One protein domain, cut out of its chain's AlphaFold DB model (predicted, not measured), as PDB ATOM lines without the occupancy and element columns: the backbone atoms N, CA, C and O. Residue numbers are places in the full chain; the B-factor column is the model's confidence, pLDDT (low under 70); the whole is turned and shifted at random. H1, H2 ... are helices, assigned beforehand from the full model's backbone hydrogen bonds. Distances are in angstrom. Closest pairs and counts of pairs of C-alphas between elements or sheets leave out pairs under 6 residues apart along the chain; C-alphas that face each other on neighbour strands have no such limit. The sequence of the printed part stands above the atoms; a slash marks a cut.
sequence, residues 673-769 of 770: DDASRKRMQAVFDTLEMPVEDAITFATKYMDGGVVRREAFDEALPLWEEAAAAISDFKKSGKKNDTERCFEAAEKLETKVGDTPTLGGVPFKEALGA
ATOM      1  N   ASP A 673     -25.399  -6.705  22.433       71.56
ATOM      2  CA  ASP A 673     -25.798  -5.900  21.280       71.56
ATOM      3  C   ASP A 673     -26.684  -4.706  21.688       71.56
ATOM      4  O   ASP A 673     -27.332  -4.692  22.740       71.56
ATOM      5  N   ASP A 674     -26.720  -3.673  20.843       69.31
ATOM      6  CA  ASP A 674     -27.428  -2.428  21.153       69.31
ATOM      7  C   ASP A 674     -28.964  -2.562  21.148       69.31
ATOM      8  O   ASP A 674     -29.642  -1.656  21.638       69.31
ATOM      9  N   ALA A 675     -29.537  -3.650  20.616       74.31
ATOM     10  CA  ALA A 675     -30.975  -3.905  20.687       74.31
ATOM     11  C   ALA A 675     -31.337  -4.566  22.026       74.31
ATOM     12  O   ALA A 675     -32.228  -4.083  22.725       74.31
ATOM     13  N   SER A 676     -30.602  -5.597  22.446       71.88
ATOM     14  CA  SER A 676     -30.740  -6.219  23.769       71.88
ATOM     15  C   SER A 676     -30.442  -5.242  24.905       71.88
ATOM     16  O   SER A 676     -31.174  -5.224  25.891       71.88
ATOM     17  N   ARG A 677     -29.461  -4.339  24.746       73.31
ATOM     18  CA  ARG A 677     -29.203  -3.278  25.739       73.31
ATOM     19  C   ARG A 677     -30.387  -2.314  25.891       73.31
ATOM     20  O   ARG A 677     -30.699  -1.918  27.007       73.31
ATOM     21  N   LYS A 678     -31.077  -1.967  24.795       78.00
ATOM     22  CA  LYS A 678     -32.293  -1.125  24.832       78.00
ATOM     23  C   LYS A 678     -33.485  -1.848  25.457       78.00
ATOM     24  O   LYS A 678     -34.221  -1.225  26.214       78.00
ATOM     25  N   ARG A 679     -33.655  -3.144  25.171       79.69
ATOM     26  CA  ARG A 679     -34.681  -3.996  25.796       79.69
ATOM     27  C   ARG A 679     -34.490  -4.077  27.312       79.69
ATOM     28  O   ARG A 679     -35.396  -3.732  28.062       79.69
ATOM     29  N   MET A 680     -33.274  -4.400  27.752       80.06
ATOM     30  CA  MET A 680     -32.891  -4.437  29.167       80.06
ATOM     31  C   MET A 680     -33.093  -3.083  29.873       80.06
ATOM     32  O   MET A 680     -33.628  -3.048  30.976       80.06
ATOM     33  N   GLN A 681     -32.741  -1.961  29.231       78.56
ATOM     34  CA  GLN A 681     -32.993  -0.630  29.797       78.56
ATOM     35  C   GLN A 681     -34.495  -0.353  29.963       78.56
ATOM     36  O   GLN A 681     -34.913   0.074  31.032       78.56
ATOM     37  N   ALA A 682     -35.317  -0.659  28.952       80.31
ATOM     38  CA  ALA A 682     -36.766  -0.459  29.031       80.31
ATOM     39  C   ALA A 682     -37.426  -1.312  30.135       80.31
ATOM     40  O   ALA A 682     -38.405  -0.875  30.742       80.31
ATOM     41  N   VAL A 683     -36.876  -2.497  30.430       81.12
ATOM     42  CA  VAL A 683     -37.251  -3.301  31.603       81.12
ATOM     43  C   VAL A 683     -36.908  -2.549  32.892       81.12
ATOM     44  O   VAL A 683     -37.814  -2.276  33.676       81.12
ATOM     45  N   PHE A 684     -35.648  -2.149  33.098       81.62
ATOM     46  CA  PHE A 684     -35.219  -1.438  34.314       81.62
ATOM     47  C   PHE A 684     -36.023  -0.147  34.559       81.62
ATOM     48  O   PHE A 684     -36.471   0.092  35.683       81.62
ATOM     49  N   ASP A 685     -36.273   0.634  33.503       79.25
ATOM     50  CA  ASP A 685     -37.072   1.865  33.537       79.25
ATOM     51  C   ASP A 685     -38.536   1.595  33.948       79.25
ATOM     52  O   ASP A 685     -39.149   2.398  34.648       79.25
ATOM     53  N   THR A 686     -39.111   0.456  33.540       79.81
ATOM     54  CA  THR A 686     -40.508   0.075  33.846       79.81
ATOM     55  C   THR A 686     -40.669  -0.465  35.272       79.81
ATOM     56  O   THR A 686     -41.703  -0.239  35.918       79.81
ATOM     57  N   LEU A 687     -39.652  -1.184  35.755       72.38
ATOM     58  CA  LEU A 687     -39.582  -1.767  37.097       72.38
ATOM     59  C   LEU A 687     -39.172  -0.757  38.179       72.38
ATOM     60  O   LEU A 687     -39.333  -1.045  39.362       72.38
ATOM     61  N   GLU A 688     -38.655   0.414  37.791       76.00
ATOM     62  CA  GLU A 688     -38.074   1.396  38.719       76.00
ATOM     63  C   GLU A 688     -36.995   0.734  39.608       76.00
ATOM     64  O   GLU A 688     -36.954   0.925  40.823       76.00
ATOM     65  N   MET A 689     -36.152  -0.110  38.995       71.00
ATOM     66  CA  MET A 689     -35.131  -0.887  39.707       71.00
ATOM     67  C   MET A 689     -34.083   0.027  40.372       71.00
ATOM     68  O   MET A 689     -33.540   0.913  39.704       71.00
ATOM     69  N   PRO A 690     -33.734  -0.211  41.652       66.75
ATOM     70  CA  PRO A 690     -32.582   0.412  42.298       66.75
ATOM     71  C   PRO A 690     -31.278   0.189  41.527       66.75
ATOM     72  O   PRO A 690     -31.101  -0.811  40.825       66.75
ATOM     73  N   VAL A 691     -30.317   1.094  41.716       61.78
ATOM     74  CA  VAL A 691     -28.981   0.980  41.105       61.78
ATOM     75  C   VAL A 691     -28.255  -0.259  41.642       61.78
ATOM     76  O   VAL A 691     -27.539  -0.936  40.910       61.78
ATOM     77  N   GLU A 692     -28.498  -0.595  42.904       61.66
ATOM     78  CA  GLU A 692     -28.008  -1.770  43.619       61.66
ATOM     79  C   GLU A 692     -28.529  -3.080  42.997       61.66
ATOM     80  O   GLU A 692     -27.755  -4.013  42.759       61.66
ATOM     81  N   ASP A 693     -29.818  -3.128  42.647       65.00
ATOM     82  CA  ASP A 693     -30.440  -4.282  41.988       65.00
ATOM     83  C   ASP A 693     -29.973  -4.392  40.529       65.00
ATOM     84  O   ASP A 693     -29.680  -5.487  40.051       65.00
ATOM     85  N   ALA A 694     -29.792  -3.264  39.831       65.06
ATOM     86  CA  ALA A 694     -29.211  -3.235  38.488       65.06
ATOM     87  C   ALA A 694     -27.733  -3.691  38.469       65.06
ATOM     88  O   ALA A 694     -27.314  -4.377  37.535       65.06
ATOM     89  N   ILE A 695     -26.948  -3.384  39.509       60.12
ATOM     90  CA  ILE A 695     -25.583  -3.914  39.706       60.12
ATOM     91  C   ILE A 695     -25.617  -5.419  40.027       60.12
ATOM     92  O   ILE A 695     -24.763  -6.176  39.555       60.12
ATOM     93  N   THR A 696     -26.616  -5.880  40.778       65.94
ATOM     94  CA  THR A 696     -26.798  -7.307  41.095       65.94
ATOM     95  C   THR A 696     -27.189  -8.107  39.846       65.94
ATOM     96  O   THR A 696     -26.578  -9.133  39.553       65.94
ATOM     97  N   PHE A 697     -28.103  -7.583  39.022       69.88
ATOM     98  CA  PHE A 697     -28.396  -8.118  37.690       69.88
ATOM     99  C   PHE A 697     -27.133  -8.131  36.814       69.88
ATOM    100  O   PHE A 697     -26.787  -9.157  36.225       69.88
ATOM    101  N   ALA A 698     -26.400  -7.012  36.757       64.44
ATOM    102  CA  ALA A 698     -25.185  -6.909  35.957       64.44
ATOM    103  C   ALA A 698     -24.143  -7.962  36.363       64.44
ATOM    104  O   ALA A 698     -23.621  -8.646  35.495       64.44
ATOM    105  N   THR A 699     -23.889  -8.170  37.655       64.19
ATOM    106  CA  THR A 699     -22.926  -9.187  38.123       64.19
ATOM    107  C   THR A 699     -23.410 -10.633  37.944       64.19
ATOM    108  O   THR A 699     -22.583 -11.539  37.829       64.19
ATOM    109  N   LYS A 700     -24.726 -10.879  37.850       70.50
ATOM    110  CA  LYS A 700     -25.291 -12.208  37.551       70.50
ATOM    111  C   LYS A 700     -25.179 -12.582  36.063       70.50
ATOM    112  O   LYS A 700     -24.816 -13.724  35.756       70.50
ATOM    113  N   TYR A 701     -25.434 -11.631  35.155       70.25
ATOM    114  CA  TYR A 701     -25.540 -11.865  33.702       70.25
ATOM    115  C   TYR A 701     -24.378 -11.328  32.848       70.25
ATOM    116  O   TYR A 701     -24.217 -11.762  31.705       70.25
ATOM    117  N   MET A 702     -23.556 -10.415  33.373       66.38
ATOM    118  CA  MET A 702     -22.422  -9.794  32.678       66.38
ATOM    119  C   MET A 702     -21.135  -9.902  33.512       66.38
ATOM    120  O   MET A 702     -20.847  -9.083  34.383       66.38
ATOM    121  N   ASP A 703     -20.323 -10.910  33.213       57.72
ATOM    122  CA  ASP A 703     -19.075 -11.207  33.916       57.72
ATOM    123  C   ASP A 703     -17.937 -10.343  33.347       57.72
ATOM    124  O   ASP A 703     -17.561 -10.482  32.185       57.72
ATOM    125  N   GLY A 704     -17.455  -9.350  34.101       52.81
ATOM    126  CA  GLY A 704     -16.435  -8.400  33.620       52.81
ATOM    127  C   GLY A 704     -16.832  -7.568  32.382       52.81
ATOM    128  O   GLY A 704     -15.971  -6.955  31.753       52.81
ATOM    129  N   GLY A 705     -18.120  -7.545  32.014       52.25
ATOM    130  CA  GLY A 705     -18.625  -6.944  30.770       52.25
ATOM    131  C   GLY A 705     -18.775  -7.914  29.586       52.25
ATOM    132  O   GLY A 705     -19.184  -7.480  28.506       52.25
ATOM    133  N   VAL A 706     -18.487  -9.206  29.779       54.66
ATOM    134  CA  VAL A 706     -18.847 -10.310  28.875       54.66
ATOM    135  C   VAL A 706     -20.220 -10.855  29.265       54.66
ATOM    136  O   VAL A 706     -20.466 -11.178  30.424       54.66
ATOM    137  N   VAL A 707     -21.136 -10.967  28.306       63.78
ATOM    138  CA  VAL A 707     -22.495 -11.464  28.556       63.78
ATOM    139  C   VAL A 707     -22.488 -12.985  28.645       63.78
ATOM    140  O   VAL A 707     -22.057 -13.666  27.713       63.78
ATOM    141  N   ARG A 708     -23.070 -13.535  29.713       70.19
ATOM    142  CA  ARG A 708     -23.402 -14.963  29.818       70.19
ATOM    143  C   ARG A 708     -24.629 -15.262  28.952       70.19
ATOM    144  O   ARG A 708     -25.726 -15.438  29.475       70.19
ATOM    145  N   ARG A 709     -24.443 -15.240  27.624       66.19
ATOM    146  CA  ARG A 709     -25.521 -15.177  26.616       66.19
ATOM    147  C   ARG A 709     -26.646 -16.175  26.850       66.19
ATOM    148  O   ARG A 709     -27.779 -15.745  26.953       66.19
ATOM    149  N   GLU A 710     -26.340 -17.454  27.053       69.12
ATOM    150  CA  GLU A 710     -27.356 -18.495  27.291       69.12
ATOM    151  C   GLU A 710     -28.288 -18.150  28.471       69.12
ATOM    152  O   GLU A 710     -29.507 -18.189  28.330       69.12
ATOM    153  N   ALA A 711     -27.726 -17.712  29.603       72.44
ATOM    154  CA  ALA A 711     -28.499 -17.315  30.780       72.44
ATOM    155  C   ALA A 711     -29.205 -15.956  30.614       72.44
ATOM    156  O   ALA A 711     -30.265 -15.741  31.195       72.44
ATOM    157  N   PHE A 712     -28.628 -15.028  29.844       76.25
ATOM    158  CA  PHE A 712     -29.233 -13.722  29.568       76.25
ATOM    159  C   PHE A 712     -30.401 -13.826  28.574       76.25
ATOM    160  O   PHE A 712     -31.447 -13.221  28.796       76.25
ATOM    161  N   ASP A 713     -30.246 -14.611  27.508       77.56
ATOM    162  CA  ASP A 713     -31.245 -14.802  26.454       77.56
ATOM    163  C   ASP A 713     -32.452 -15.624  26.955       77.56
ATOM    164  O   ASP A 713     -33.569 -15.408  26.484       77.56
ATOM    165  N   GLU A 714     -32.268 -16.505  27.950       80.12
ATOM    166  CA  GLU A 714     -33.373 -17.164  28.668       80.12
ATOM    167  C   GLU A 714     -34.038 -16.245  29.715       80.12
ATOM    168  O   GLU A 714     -35.260 -16.279  29.879       80.12
ATOM    169  N   ALA A 715     -33.270 -15.391  30.404       80.38
ATOM    170  CA  ALA A 715     -33.801 -14.504  31.442       80.38
ATOM    171  C   ALA A 715     -34.550 -13.280  30.884       80.38
ATOM    172  O   ALA A 715     -35.612 -12.932  31.402       80.38
ATOM    173  N   LEU A 716     -34.025 -12.616  29.846       82.88
ATOM    174  CA  LEU A 716     -34.566 -11.347  29.339       82.88
ATOM    175  C   LEU A 716     -36.067 -11.422  28.978       82.88
ATOM    176  O   LEU A 716     -36.792 -10.530  29.414       82.88
ATOM    177  N   PRO A 717     -36.587 -12.459  28.285       84.75
ATOM    178  CA  PRO A 717     -38.018 -12.553  27.973       84.75
ATOM    179  C   PRO A 717     -38.920 -12.676  29.212       84.75
ATOM    180  O   PRO A 717     -40.059 -12.217  29.192       84.75
ATOM    181  N   LEU A 718     -38.426 -13.276  30.300       83.38
ATOM    182  CA  LEU A 718     -39.168 -13.424  31.561       83.38
ATOM    183  C   LEU A 718     -39.197 -12.101  32.341       83.38
ATOM    184  O   LEU A 718     -40.216 -11.735  32.926       83.38
ATOM    185  N   TRP A 719     -38.097 -11.347  32.290       82.44
ATOM    186  CA  TRP A 719     -38.028  -9.979  32.797       82.44
ATOM    187  C   TRP A 719     -38.898  -9.007  31.968       82.44
ATOM    188  O   TRP A 719     -39.545  -8.131  32.540       82.44
ATOM    189  N   GLU A 720     -38.997  -9.197  30.644       85.94
ATOM    190  CA  GLU A 720     -39.950  -8.486  29.773       85.94
ATOM    191  C   GLU A 720     -41.417  -8.845  30.101       85.94
ATOM    192  O   GLU A 720     -42.253  -7.944  30.180       85.94
ATOM    193  N   GLU A 721     -41.739 -10.122  30.364       85.25
ATOM    194  CA  GLU A 721     -43.082 -10.566  30.792       85.25
ATOM    195  C   GLU A 721     -43.505  -9.895  32.114       85.25
ATOM    196  O   GLU A 721     -44.614  -9.359  32.218       85.25
ATOM    197  N   ALA A 722     -42.607  -9.850  33.105       80.94
ATOM    198  CA  ALA A 722     -42.856  -9.185  34.384       80.94
ATOM    199  C   ALA A 722     -43.016  -7.661  34.242       80.94
ATOM    200  O   ALA A 722     -43.959  -7.087  34.794       80.94
ATOM    201  N   ALA A 723     -42.153  -7.000  33.460       83.19
ATOM    202  CA  ALA A 723     -42.261  -5.566  33.189       83.19
ATOM    203  C   ALA A 723     -43.571  -5.211  32.457       83.19
ATOM    204  O   ALA A 723     -44.210  -4.208  32.786       83.19
ATOM    205  N   ALA A 724     -44.022  -6.048  31.516       84.56
ATOM    206  CA  ALA A 724     -45.304  -5.875  30.837       84.56
ATOM    207  C   ALA A 724     -46.493  -6.003  31.807       84.56
ATOM    208  O   ALA A 724     -47.355  -5.121  31.830       84.56
ATOM    209  N   ALA A 725     -46.505  -7.036  32.658       81.62
ATOM    210  CA  ALA A 725     -47.539  -7.220  33.679       81.62
ATOM    211  C   ALA A 725     -47.601  -6.026  34.655       81.62
ATOM    212  O   ALA A 725     -48.683  -5.502  34.921       81.62
ATOM    213  N   ILE A 726     -46.442  -5.526  35.102       77.25
ATOM    214  CA  ILE A 726     -46.318  -4.319  35.938       77.25
ATOM    215  C   ILE A 726     -46.855  -3.081  35.225       77.25
ATOM    216  O   ILE A 726     -47.591  -2.296  35.823       77.25
ATOM    217  N   SER A 727     -46.517  -2.906  33.946       82.25
ATOM    218  CA  SER A 727     -47.011  -1.798  33.129       82.25
ATOM    219  C   SER A 727     -48.541  -1.810  33.050       82.25
ATOM    220  O   SER A 727     -49.172  -0.765  33.184       82.25
ATOM    221  N   ASP A 728     -49.156  -2.980  32.875       82.25
ATOM    222  CA  ASP A 728     -50.611  -3.109  32.786       82.25
ATOM    223  C   ASP A 728     -51.307  -2.982  34.148       82.25
ATOM    224  O   ASP A 728     -52.320  -2.287  34.232       82.25
ATOM    225  N   PHE A 729     -50.731  -3.509  35.233       80.12
ATOM    226  CA  PHE A 729     -51.226  -3.265  36.592       80.12
ATOM    227  C   PHE A 729     -51.175  -1.771  36.964       80.12
ATOM    228  O   PHE A 729     -52.189  -1.226  37.407       80.12
ATOM    229  N   LYS A 730     -50.058  -1.074  36.683       79.12
ATOM    230  CA  LYS A 730     -49.910   0.388  36.867       79.12
ATOM    231  C   LYS A 730     -50.958   1.199  36.079       79.12
ATOM    232  O   LYS A 730     -51.313   2.295  36.505       79.12
ATOM    233  N   LYS A 731     -51.470   0.681  34.952       81.50
ATOM    234  CA  LYS A 731     -52.549   1.308  34.152       81.50
ATOM    235  C   LYS A 731     -53.957   0.934  34.624       81.50
ATOM    236  O   LYS A 731     -54.877   1.728  34.436       81.50
ATOM    237  N   SER A 732     -54.162  -0.287  35.124       79.50
ATOM    238  CA  SER A 732     -55.499  -0.871  35.302       79.50
ATOM    239  C   SER A 732     -56.003  -0.869  36.745       79.50
ATOM    240  O   SER A 732     -57.207  -0.709  36.949       79.50
ATOM    241  N   GLY A 733     -55.119  -1.091  37.726       72.50
ATOM    242  CA  GLY A 733     -55.481  -1.338  39.126       72.50
ATOM    243  C   GLY A 733     -56.378  -2.568  39.355       72.50
ATOM    244  O   GLY A 733     -57.066  -2.639  40.372       72.50
ATOM    245  N   LYS A 734     -56.453  -3.520  38.411       77.88
ATOM    246  CA  LYS A 734     -57.402  -4.651  38.460       77.88
ATOM    247  C   LYS A 734     -56.793  -5.909  39.072       77.88
ATOM    248  O   LYS A 734     -55.675  -6.289  38.736       77.88
ATOM    249  N   LYS A 735     -57.607  -6.641  39.844       70.56
ATOM    250  CA  LYS A 735     -57.228  -7.910  40.497       70.56
ATOM    251  C   LYS A 735     -56.636  -8.956  39.537       70.56
ATOM    252  O   LYS A 735     -55.660  -9.615  39.871       70.56
ATOM    253  N   ASN A 736     -57.200  -9.085  38.335       74.69
ATOM    254  CA  ASN A 736     -56.716 -10.030  37.321       74.69
ATOM    255  C   ASN A 736     -55.289  -9.706  36.842       74.69
ATOM    256  O   ASN A 736     -54.561 -10.605  36.431       74.69
ATOM    257  N   ASP A 737     -54.887  -8.433  36.880       76.69
ATOM    258  CA  ASP A 737     -53.540  -8.014  36.493       76.69
ATOM    259  C   ASP A 737     -52.565  -8.160  37.673       76.69
ATOM    260  O   ASP A 737     -51.407  -8.506  37.454       76.69
ATOM    261  N   THR A 738     -53.038  -8.059  38.925       74.56
ATOM    262  CA  THR A 738     -52.285  -8.502  40.113       74.56
ATOM    263  C   THR A 738     -51.970 -10.001  40.047       74.56
ATOM    264  O   THR A 738     -50.832 -10.398  40.270       74.56
ATOM    265  N   GLU A 739     -52.945 -10.843  39.686       78.31
ATOM    266  CA  GLU A 739     -52.760 -12.299  39.552       78.31
ATOM    267  C   GLU A 739     -51.705 -12.644  38.477       78.31
ATOM    268  O   GLU A 739     -50.799 -13.434  38.738       78.31
ATOM    269  N   ARG A 740     -51.730 -11.963  37.321       80.50
ATOM    270  CA  ARG A 740     -50.682 -12.057  36.281       80.50
ATOM    271  C   ARG A 740     -49.303 -11.615  36.770       80.50
ATOM    272  O   ARG A 740     -48.299 -12.229  36.422       80.50
ATOM    273  N   CYS A 741     -49.249 -10.553  37.569       76.62
ATOM    274  CA  CYS A 741     -48.011 -10.063  38.161       76.62
ATOM    275  C   CYS A 741     -47.379 -11.085  39.123       76.62
ATOM    276  O   CYS A 741     -46.169 -11.309  39.063       76.62
ATOM    277  N   PHE A 742     -48.188 -11.751  39.958       80.38
ATOM    278  CA  PHE A 742     -47.722 -12.863  40.794       80.38
ATOM    279  C   PHE A 742     -47.213 -14.041  39.946       80.38
ATOM    280  O   PHE A 742     -46.136 -14.563  40.228       80.38
ATOM    281  N   GLU A 743     -47.934 -14.415  38.882       83.88
ATOM    282  CA  GLU A 743     -47.549 -15.507  37.974       83.88
ATOM    283  C   GLU A 743     -46.210 -15.225  37.258       83.88
ATOM    284  O   GLU A 743     -45.360 -16.109  37.151       83.88
ATOM    285  N   ALA A 744     -45.982 -13.986  36.808       82.19
ATOM    286  CA  ALA A 744     -44.727 -13.573  36.173       82.19
ATOM    287  C   ALA A 744     -43.537 -13.579  37.155       82.19
ATOM    288  O   ALA A 744     -42.447 -14.035  36.804       82.19
ATOM    289  N   ALA A 745     -43.744 -13.144  38.404       78.25
ATOM    290  CA  ALA A 745     -42.718 -13.224  39.446       78.25
ATOM    291  C   ALA A 745     -42.376 -14.673  39.816       78.25
ATOM    292  O   ALA A 745     -41.207 -15.014  39.972       78.25
ATOM    293  N   GLU A 746     -43.378 -15.552  39.907       82.31
ATOM    294  CA  GLU A 746     -43.152 -16.974  40.165       82.31
ATOM    295  C   GLU A 746     -42.383 -17.650  39.017       82.31
ATOM    296  O   GLU A 746     -41.503 -18.468  39.281       82.31
ATOM    297  N   LYS A 747     -42.605 -17.257  37.753       83.06
ATOM    298  CA  LYS A 747     -41.783 -17.713  36.612       83.06
ATOM    299  C   LYS A 747     -40.318 -17.273  36.726       83.06
ATOM    300  O   LYS A 747     -39.438 -18.084  36.442       83.06
ATOM    301  N   LEU A 748     -40.049 -16.032  37.140       79.38
ATOM    302  CA  LEU A 748     -38.683 -15.527  37.356       79.38
ATOM    303  C   LEU A 748     -37.975 -16.255  38.508       79.38
ATOM    304  O   LEU A 748     -36.853 -16.740  38.337       79.38
ATOM    305  N   GLU A 749     -38.653 -16.421  39.643       80.31
ATOM    306  CA  GLU A 749     -38.111 -17.130  40.806       80.31
ATOM    307  C   GLU A 749     -37.832 -18.609  40.495       80.31
ATOM    308  O   GLU A 749     -36.766 -19.120  40.830       80.31
ATOM    309  N   THR A 750     -38.762 -19.303  39.827       81.12
ATOM    310  CA  THR A 750     -38.660 -20.757  39.592       81.12
ATOM    311  C   THR A 750     -37.727 -21.148  38.450       81.12
ATOM    312  O   THR A 750     -37.100 -22.203  38.536       81.12
ATOM    313  N   LYS A 751     -37.617 -20.336  37.389       79.75
ATOM    314  CA  LYS A 751     -36.728 -20.628  36.249       79.75
ATOM    315  C   LYS A 751     -35.334 -20.041  36.414       79.75
ATOM    316  O   LYS A 751     -34.357 -20.684  36.050       79.75
ATOM    317  N   VAL A 752     -35.248 -18.816  36.931       75.19
ATOM    318  CA  VAL A 752     -34.019 -18.009  36.892       75.19
ATOM    319  C   VAL A 752     -33.423 -17.785  38.285       75.19
ATOM    320  O   VAL A 752     -32.269 -17.370  38.410       75.19
ATOM    321  N   GLY A 753     -34.184 -18.058  39.352       72.69
ATOM    322  CA  GLY A 753     -33.767 -17.765  40.722       72.69
ATOM    323  C   GLY A 753     -33.656 -16.264  40.998       72.69
ATOM    324  O   GLY A 753     -32.803 -15.868  41.788       72.69
ATOM    325  N   ASP A 754     -34.457 -15.436  40.317       72.56
ATOM    326  CA  ASP A 754     -34.564 -13.994  40.572       72.56
ATOM    327  C   ASP A 754     -35.906 -13.653  41.212       72.56
ATOM    328  O   ASP A 754     -36.962 -13.991  40.683       72.56
ATOM    329  N   THR A 755     -35.864 -12.907  42.312       69.69
ATOM    330  CA  THR A 755     -37.024 -12.189  42.847       69.69
ATOM    331  C   THR A 755     -37.069 -10.798  42.207       69.69
ATOM    332  O   THR A 755     -36.220  -9.972  42.554       69.69
ATOM    333  N   PRO A 756     -38.011 -10.490  41.296       67.69
ATOM    334  CA  PRO A 756     -38.142  -9.130  40.782       67.69
ATOM    335  C   PRO A 756     -38.500  -8.160  41.914       67.69
ATOM    336  O   PRO A 756     -39.286  -8.488  42.811       67.69
ATOM    337  N   THR A 757     -37.945  -6.953  41.853       66.88
ATOM    338  CA  THR A 757     -38.258  -5.841  42.755       66.88
ATOM    339  C   THR A 757     -39.003  -4.736  42.006       66.88
ATOM    340  O   THR A 757     -38.849  -4.559  40.798       66.88
ATOM    341  N   LEU A 758     -39.836  -3.991  42.733       67.38
ATOM    342  CA  LEU A 758     -40.496  -2.773  42.266       67.38
ATOM    343  C   LEU A 758     -40.094  -1.652  43.227       67.38
ATOM    344  O   LEU A 758     -40.440  -1.708  44.408       67.38
ATOM    345  N   GLY A 759     -39.299  -0.681  42.765       64.75
ATOM    346  CA  GLY A 759     -38.748   0.364  43.642       64.75
ATOM    347  C   GLY A 759     -37.892  -0.170  44.805       64.75
ATOM    348  O   GLY A 759     -37.823   0.465  45.855       64.75
ATOM    349  N   GLY A 760     -37.290  -1.358  44.654       65.50
ATOM    350  CA  GLY A 760     -36.496  -2.034  45.690       65.50
ATOM    351  C   GLY A 760     -37.289  -2.860  46.712       65.50
ATOM    352  O   GLY A 760     -36.692  -3.434  47.618       65.50
ATOM    353  N   VAL A 761     -38.616  -2.962  46.577       70.25
ATOM    354  CA  VAL A 761     -39.445  -3.880  47.380       70.25
ATOM    355  C   VAL A 761     -39.664  -5.181  46.593       70.25
ATOM    356  O   VAL A 761     -40.006  -5.095  45.408       70.25
ATOM    357  N   PRO A 762     -39.509  -6.383  47.193       72.25
ATOM    358  CA  PRO A 762     -39.824  -7.650  46.533       72.25
ATOM    359  C   PRO A 762     -41.250  -7.639  45.985       72.25
ATOM    360  O   PRO A 762     -42.197  -7.285  46.688       72.25
ATOM    361  N   PHE A 763     -41.434  -8.024  44.724       69.31
ATOM    362  CA  PHE A 763     -42.677  -7.704  44.020       69.31
ATOM    363  C   PHE A 763     -43.928  -8.368  44.633       69.31
ATOM    364  O   PHE A 763     -45.003  -7.770  44.663       69.31
ATOM    365  N   LYS A 764     -43.770  -9.553  45.237       68.25
ATOM    366  CA  LYS A 764     -44.827 -10.238  46.002       68.25
ATOM    367  C   LYS A 764     -45.244  -9.489  47.276       68.25
ATOM    368  O   LYS A 764     -46.403  -9.570  47.670       68.25
ATOM    369  N   GLU A 765     -44.330  -8.748  47.900       70.38
ATOM    370  CA  GLU A 765     -44.609  -7.905  49.072       70.38
ATOM    371  C   GLU A 765     -45.227  -6.566  48.648       70.38
ATOM    372  O   GLU A 765     -46.214  -6.134  49.239       70.38
ATOM    373  N   ALA A 766     -44.723  -5.961  47.564       64.44
ATOM    374  CA  ALA A 766     -45.256  -4.720  46.999       64.44
ATOM    375  C   ALA A 766     -46.742  -4.837  46.597       64.44
ATOM    376  O   ALA A 766     -47.512  -3.902  46.804       64.44
ATOM    377  N   LEU A 767     -47.154  -5.995  46.065       63.25
ATOM    378  CA  LEU A 767     -48.553  -6.303  45.731       63.25
ATOM    379  C   LEU A 767     -49.363  -6.871  46.906       63.25
ATOM    380  O   LEU A 767     -50.588  -6.831  46.883       63.25
ATOM    381  N   GLY A 768     -48.700  -7.423  47.925       57.81
ATOM    382  CA  GLY A 768     -49.348  -7.907  49.149       57.81
ATOM    383  C   GLY A 768     -49.746  -6.789  50.122       57.81
ATOM    384  O   GLY A 768     -50.464  -7.053  51.086       57.81
ATOM    385  N   ALA A 769     -49.282  -5.560  49.878       47.94
ATOM    386  CA  ALA A 769     -49.488  -4.389  50.730       47.94
ATOM    387  C   ALA A 769     -50.557  -3.394  50.220       47.94
ATOM    388  O   ALA A 769     -50.742  -2.353  50.855       47.94
TER     389      ALA A 769
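AT A GLANCE: This is residues 673 to 769 of the 770 residues of an uncharacterized protein of Chrysochromulina tobinii (UniProt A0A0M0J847). What shape? Two long helices, H3 and H4, form a hairpin; H1 crosses H3, and short H5 packs on H4. What size? It is compact: 97 printed residues with five named helices, H1 to H5, all helix. The C-alphas' radius of gyration is 13.1 A, the spans 40, 23 and 22 A.

HOW THE PARTS SIT: What touches? H1, residues 674 to 687, touches H3, residues 709 to 732: C-alphas 683 and 723 are closest, 5.7 A. H2, residues 691 to 701, only just touches H3 in a hairpin: 3 C-alpha pairs within 8 A. What follows? H4, residues 735 to 752, forms a hairpin with H3; H5, residues 763 to 768, with H4. In H3 18 of 20 O i to N i+4 pairs are within hydrogen-bond range, in the other helices every pair.

IN THESE COORDINATES: Where does H1 begin? C-alpha 674 is at (-27.428, -2.428, 21.153). Where does H5 end? C-alpha 768 is at (-49.348, -7.907, 49.149).

THE WHOLE: Any cut? The printed part has none. Low confidence? 31 residues have pLDDT under 70, among them 690 to 699.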